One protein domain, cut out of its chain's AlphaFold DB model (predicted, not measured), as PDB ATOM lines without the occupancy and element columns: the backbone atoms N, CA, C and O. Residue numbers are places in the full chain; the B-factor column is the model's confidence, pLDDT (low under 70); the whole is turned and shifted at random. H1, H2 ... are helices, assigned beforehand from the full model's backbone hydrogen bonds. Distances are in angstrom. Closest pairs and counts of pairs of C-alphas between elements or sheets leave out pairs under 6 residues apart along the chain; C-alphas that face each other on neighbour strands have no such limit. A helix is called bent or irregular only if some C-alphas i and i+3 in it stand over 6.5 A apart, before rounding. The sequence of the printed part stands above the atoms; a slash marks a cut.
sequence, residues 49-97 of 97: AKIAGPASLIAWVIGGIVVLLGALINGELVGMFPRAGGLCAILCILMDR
ATOM      1  N   ALA A  49      25.764  62.369  52.339       84.25
ATOM      2  CA  ALA A  49      25.677  62.830  53.728       84.25
ATOM      3  C   ALA A  49      24.937  64.164  53.867       84.25
ATOM      4  O   ALA A  49      24.137  64.320  54.788       84.25
ATOM      5  N   LYS A  50      25.141  65.109  52.943       84.06
ATOM      6  CA  LYS A  50      24.420  66.391  52.958       84.06
ATOM      7  C   LYS A  50      22.926  66.247  52.687       84.06
ATOM      8  O   LYS A  50      22.151  67.012  53.248       84.06
ATOM      9  N   ILE A  51      22.533  65.319  51.817       83.88
ATOM     10  CA  ILE A  51      21.132  65.157  51.403       83.88
ATOM     11  C   ILE A  51      20.372  64.245  52.376       83.88
ATOM     12  O   ILE A  51      19.264  64.577  52.784       83.88
ATOM     13  N   ALA A  52      20.955  63.107  52.758       80.50
ATOM     14  CA  ALA A  52      20.284  62.079  53.559       80.50
ATOM     15  C   ALA A  52      20.630  62.131  55.061       80.50
ATOM     16  O   ALA A  52      20.047  61.390  55.855       80.50
ATOM     17  N   GLY A  53      21.584  62.972  55.479       78.00
ATOM     18  CA  GLY A  53      22.041  63.028  56.867       78.00
ATOM     19  C   GLY A  53      22.596  61.668  57.334       78.00
ATOM     20  O   GLY A  53      23.345  61.028  56.591       78.00
ATOM     21  N   PRO A  54      22.220  61.163  58.527       79.12
ATOM     22  CA  PRO A  54      22.666  59.855  59.029       79.12
ATOM     23  C   PRO A  54      22.266  58.669  58.135       79.12
ATOM     24  O   PRO A  54      22.930  57.635  58.149       79.12
ATOM     25  N   ALA A  55      21.209  58.815  57.325       84.19
ATOM     26  CA  ALA A  55      20.746  57.776  56.404       84.19
ATOM     27  C   ALA A  55      21.635  57.626  55.152       84.19
ATOM     28  O   ALA A  55      21.408  56.736  54.333       84.19
ATOM     29  N   SER A  56      22.679  58.450  55.012       83.81
ATOM     30  CA  SER A  56      23.650  58.380  53.914       83.81
ATOM     31  C   SER A  56      24.315  57.012  53.773       83.81
ATOM     32  O   SER A  56      24.506  56.544  52.656       83.81
ATOM     33  N   LEU A  57      24.578  56.313  54.884       83.12
ATOM     34  CA  LEU A  57      25.127  54.954  54.845       83.12
ATOM     35  C   LEU A  57      24.198  53.982  54.106       83.12
ATOM     36  O   LEU A  57      24.662  53.182  53.300       83.12
ATOM     37  N   ILE A  58      22.884  54.089  54.328       85.62
ATOM     38  CA  ILE A  58      21.886  53.241  53.665       85.62
ATOM     39  C   ILE A  58      21.824  53.581  52.174       85.62
ATOM     40  O   ILE A  58      21.843  52.682  51.335       85.62
ATOM     41  N   ALA A  59      21.816  54.872  51.833       87.12
ATOM     42  CA  ALA A  59      21.854  55.318  50.443       87.12
ATOM     43  C   ALA A  59      23.119  54.824  49.717       87.12
ATOM     44  O   ALA A  59      23.050  54.420  48.557       87.12
ATOM     45  N   TRP A  60      24.261  54.799  50.407       87.31
ATOM     46  CA  TRP A  60      25.527  54.321  49.859       87.31
ATOM     47  C   TRP A  60      25.533  52.805  49.640       87.31
ATOM     48  O   TRP A  60      25.996  52.346  48.600       87.31
ATOM     49  N   VAL A  61      24.949  52.029  50.559       89.56
ATOM     50  CA  VAL A  61      24.757  50.578  50.382       89.56
ATOM     51  C   VAL A  61      23.866  50.290  49.173       89.56
ATOM     52  O   VAL A  61      24.218  49.457  48.340       89.56
ATOM     53  N   ILE A  62      22.751  51.010  49.028       90.50
ATOM     54  CA  ILE A  62      21.856  50.859  47.871       90.50
ATOM     55  C   ILE A  62      22.587  51.231  46.574       90.50
ATOM     56  O   ILE A  62      22.530  50.480  45.601       90.50
ATOM     57  N   GLY A  63      23.327  52.343  46.566       88.88
ATOM     58  CA  GLY A  63      24.149  52.749  45.424       88.88
ATOM     59  C   GLY A  63      25.204  51.702  45.057       88.88
ATOM     60  O   GLY A  63      25.350  51.367  43.884       88.88
ATOM     61  N   GLY A  64      25.875  51.124  46.055       90.00
ATOM     62  CA  GLY A  64      26.832  50.035  45.871       90.00
ATOM     63  C   GLY A  64      26.199  48.799  45.229       90.00
ATOM     64  O   GLY A  64      26.765  48.251  44.289       90.00
ATOM     65  N   ILE A  65      24.998  48.401  45.662       94.50
ATOM     66  CA  ILE A  65      24.265  47.270  45.064       94.50
ATOM     67  C   ILE A  65      23.947  47.542  43.589       94.50
ATOM     68  O   ILE A  65      24.176  46.679  42.743       94.50
ATOM     69  N   VAL A  66      23.468  48.742  43.255       94.00
ATOM     70  CA  VAL A  66      23.162  49.115  41.861       94.00
ATOM     71  C   VAL A  66      24.424  49.098  40.992       94.00
ATOM     72  O   VAL A  66      24.401  48.563  39.882       94.00
ATOM     73  N   VAL A  67      25.540  49.627  41.500       90.31
ATOM     74  CA  VAL A  67      26.832  49.611  40.796       90.31
ATOM     75  C   VAL A  67      27.347  48.182  40.607       90.31
ATOM     76  O   VAL A  67      27.825  47.863  39.522       90.31
ATOM     77  N   LEU A  68      27.207  47.303  41.606       90.88
ATOM     78  CA  LEU A  68      27.588  45.890  41.498       90.88
ATOM     79  C   LEU A  68      26.784  45.157  40.421       90.88
ATOM     80  O   LEU A  68      27.363  44.415  39.629       90.88
ATOM     81  N   LEU A  69      25.471  45.394  40.348       94.50
ATOM     82  CA  LEU A  69      24.629  44.834  39.288       94.50
ATOM     83  C   LEU A  69      25.077  45.325  37.906       94.50
ATOM     84  O   LEU A  69      25.210  44.527  36.979       94.50
ATOM     85  N   GLY A  70      25.375  46.621  37.777       90.31
ATOM     86  CA  GLY A  70      25.934  47.182  36.547       90.31
ATOM     87  C   GLY A  70      27.278  46.550  36.177       90.31
ATOM     88  O   GLY A  70      27.483  46.163  35.027       90.31
ATOM     89  N   ALA A  71      28.183  46.394  37.143       89.62
ATOM     90  CA  ALA A  71      29.489  45.778  36.932       89.62
ATOM     91  C   ALA A  71      29.375  44.310  36.502       89.62
ATOM     92  O   ALA A  71      30.121  43.889  35.623       89.62
ATOM     93  N   LEU A  72      28.421  43.554  37.055       91.00
ATOM     94  CA  LEU A  72      28.189  42.157  36.687       91.00
ATOM     95  C   LEU A  72      27.758  42.020  35.223       91.00
ATOM     96  O   LEU A  72      28.348  41.241  34.482       91.00
ATOM     97  N   ILE A  73      26.791  42.830  34.783       90.56
ATOM     98  CA  ILE A  73      26.318  42.828  33.389       90.56
ATOM     99  C   ILE A  73      27.465  43.173  32.430       90.56
ATOM    100  O   ILE A  73      27.636  42.535  31.393       90.56
ATOM    101  N   ASN A  74      28.282  44.166  32.792       83.44
ATOM    102  CA  ASN A  74      29.454  44.534  32.001       83.44
ATOM    103  C   ASN A  74      30.537  43.442  32.023       83.44
ATOM    104  O   ASN A  74      31.181  43.214  31.003       83.44
ATOM    105  N   GLY A  75      30.723  42.750  33.148       86.75
ATOM    106  CA  GLY A  75      31.657  41.633  33.282       86.75
ATOM    107  C   GLY A  75      31.290  40.451  32.385       86.75
ATOM    108  O   GLY A  75      32.147  39.964  31.650       86.75
ATOM    109  N   GLU A  76      30.015  40.054  32.377       85.50
ATOM    110  CA  GLU A  76      29.483  39.022  31.474       85.50
ATOM    111  C   GLU A  76      29.705  39.409  30.004       85.50
ATOM    112  O   GLU A  76      30.225  38.627  29.205       85.50
ATOM    113  N   LEU A  77      29.396  40.661  29.656       83.12
ATOM    114  CA  LEU A  77      29.512  41.160  28.289       83.12
ATOM    115  C   LEU A  77      30.969  41.211  27.790       83.12
ATOM    116  O   LEU A  77      31.257  40.804  26.663       83.12
ATOM    117  N   VAL A  78      31.902  41.693  28.619       77.31
ATOM    118  CA  VAL A  78      33.334  41.762  28.276       77.31
ATOM    119  C   VAL A  78      33.967  40.365  28.252       77.31
ATOM    120  O   VAL A  78      34.857  40.113  27.438       77.31
ATOM    121  N   GLY A  79      33.482  39.433  29.080       79.19
ATOM    122  CA  GLY A  79      33.919  38.034  29.078       79.19
ATOM    123  C   GLY A  79      33.615  37.301  27.766       79.19
ATOM    124  O   GLY A  79      34.425  36.491  27.315       79.19
ATOM    125  N   MET A  80      32.498  37.627  27.106       81.12
ATOM    126  CA  MET A  80      32.116  37.022  25.821       81.12
ATOM    127  C   MET A  80      32.995  37.469  24.640       81.12
ATOM    128  O   MET A  80      33.129  36.730  23.664       81.12
ATOM    129  N   PHE A  81      33.618  38.650  24.717       70.19
ATOM    130  CA  PHE A  81      34.449  39.209  23.644       70.19
ATOM    131  C   PHE A  81      35.794  39.716  24.190       70.19
ATOM    132  O   PHE A  81      35.979  40.928  24.327       70.19
ATOM    133  N   PRO A  82      36.773  38.825  24.450       67.81
ATOM    134  CA  PRO A  82      38.059  39.186  25.047       67.81
ATOM    135  C   PRO A  82      39.009  39.853  24.031       67.81
ATOM    136  O   PRO A  82      40.111  39.369  23.760       67.81
ATOM    137  N   ARG A  83      38.578  40.976  23.443       68.56
ATOM    138  CA  ARG A  83      39.393  41.864  22.603       68.56
ATOM    139  C   ARG A  83      39.903  43.038  23.433       68.56
ATOM    140  O   ARG A  83      39.197  43.569  24.289       68.56
ATOM    141  N   ALA A  84      41.137  43.458  23.162       66.12
ATOM    142  CA  ALA A  84      41.695  44.669  23.753       66.12
ATOM    143  C   ALA A  84      40.807  45.869  23.369       66.12
ATOM    144  O   ALA A  84      40.626  46.135  22.182       66.12
ATOM    145  N   GLY A  85      40.207  46.539  24.361       66.19
ATOM    146  CA  GLY A  85      39.289  47.671  24.149       66.19
ATOM    147  C   GLY A  85      37.940  47.597  24.881       66.19
ATOM    148  O   GLY A  85      37.215  48.590  24.890       66.19
ATOM    149  N   GLY A  86      37.589  46.473  25.520       72.38
ATOM    150  CA  GLY A  86      36.376  46.362  26.349       72.38
ATOM    151  C   GLY A  86      35.084  46.688  25.583       72.38
ATOM    152  O   GLY A  86      34.891  46.224  24.461       72.38
ATOM    153  N   LEU A  87      34.212  47.526  26.158       71.00
ATOM    154  CA  LEU A  87      32.965  47.987  25.520       71.00
ATOM    155  C   LEU A  87      33.187  48.670  24.162       71.00
ATOM    156  O   LEU A  87      32.388  48.479  23.248       71.00
ATOM    157  N   CYS A  88      34.282  49.420  23.994       70.12
ATOM    158  CA  CYS A  88      34.596  50.058  22.712       70.12
ATOM    159  C   CYS A  88      34.863  49.028  21.609       70.12
ATOM    160  O   CYS A  88      34.533  49.283  20.454       70.12
ATOM    161  N   ALA A  89      35.404  47.851  21.946       70.12
ATOM    162  CA  ALA A  89      35.610  46.789  20.965       70.12
ATOM    163  C   ALA A  89      34.274  46.195  20.484       70.12
ATOM    164  O   ALA A  89      34.127  45.906  19.300       70.12
ATOM    165  N   ILE A  90      33.291  46.066  21.380       73.06
ATOM    166  CA  ILE A  90      31.929  45.622  21.039       73.06
ATOM    167  C   ILE A  90      31.218  46.670  20.177       73.06
ATOM    168  O   ILE A  90      30.603  46.325  19.169       73.06
ATOM    169  N   LEU A  91      31.345  47.948  20.536       74.69
ATOM    170  CA  LEU A  91      30.747  49.047  19.783       74.69
ATOM    171  C   LEU A  91      31.344  49.164  18.372       74.69
ATOM    172  O   LEU A  91      30.601  49.337  17.412       74.69
ATOM    173  N   CYS A  92      32.663  49.005  18.235       67.25
ATOM    174  CA  CYS A  92      33.347  49.037  16.941       67.25
ATOM    175  C   CYS A  92      32.849  47.922  15.998       67.25
ATOM    176  O   CYS A  92      32.601  48.178  14.828       67.25
ATOM    177  N   ILE A  93      32.589  46.713  16.514       70.31
ATOM    178  CA  ILE A  93      32.027  45.589  15.732       70.31
ATOM    179  C   ILE A  93      30.597  45.867  15.246       70.31
ATOM    180  O   ILE A  93      30.215  45.427  14.165       70.31
ATOM    181  N   LEU A  94      29.786  46.547  16.059       73.88
ATOM    182  CA  LEU A  94      28.404  46.893  15.713       73.88
ATOM    183  C   LEU A  94      28.316  48.049  14.714       73.88
ATOM    184  O   LEU A  94      27.360  48.104  13.949       73.88
ATOM    185  N   MET A  95      29.278  48.973  14.752       73.50
ATOM    186  CA  MET A  95      29.284  50.183  13.929       73.50
ATOM    187  C   MET A  95      29.964  49.982  12.565       73.50
ATOM    188  O   MET A  95      29.745  50.777  11.662       73.50
ATOM    189  N   ASP A  96      30.744  48.910  12.411       60.03
ATOM    190  CA  ASP A  96      31.352  48.450  11.150       60.03
ATOM    191  C   ASP A  96      30.407  47.535  10.329       60.03
ATOM    192  O   ASP A  96      30.842  46.709   9.526       60.03
ATOM    193  N   ARG A  97      29.092  47.629  10.571       57.66
ATOM    194  CA  ARG A  97      28.033  46.888   9.863       57.66
ATOM    195  C   ARG A  97      27.225  47.796   8.954       57.66
ATOM    196  O   ARG A  97      26.899  48.922   9.383       57.66
TER     197      ARG A  97
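Overview. This is residues 49 to 97 of the 97 residues of a protein of Sulfobacillus thermosulfidooxidans (UniProt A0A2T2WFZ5). One long helix, H1, makes most of the length of a thin rod, with its first residues turned aside by a sharp kink near residue 56 and a short helix, H2, at the other end. H2 follows a short loop of 6 residues and comes close to the last part of H1 without clearly touching it, its line at a steep tilt to that of H1, and residues 91 to 97 stick out free. The printed part has 49 residues with two named helices, H1 then H2 along the chain, and no named strand; the class is all helix. The whole is extended, with a radius of gyration of the C-alphas of 16.7 A and spans of 50 by 18 by 15 A.

Arrangement. H1, residues 49 to 80, has a kink of 102 degrees near residue 56. It is irregular: C-alphas 51 and 54 are 9.4 A apart, and its line is a rough one. Residues 61 to 73 of H1 stand free. H2, residues 87 to 95, is close to H1 but not clearly touching, with 1 pair of C-alphas within 8 A: the closest, those of Val 78 and Leu 87, are 6.8 A apart. The two lines stand at a steep tilt of 55 degrees and run the same way. In H2 every O i to N i+4 pair is within hydrogen-bond range; in H1, 23 of 28 are.

Along the chain. H1 runs from C-alpha 49 at (25.677, 62.830, 53.728) to C-alpha 80 at (32.116, 37.022, 25.821), 38.6 A. H2 measures 12.4 A from C-alpha 87 to C-alpha 95, which is at (29.284, 50.183, 13.929).

Size, cuts and confidence. The two C-alphas farthest apart, those of Pro 54 and Arg 97, are 51.1 A apart. The printed part has no cut and ends at the chain's last residue. The link from H1 to H2, 6 residues, is short. The mean pLDDT of the printed part is 80.3; residues 82 to 85, 92, and 96 to 97 are under 70.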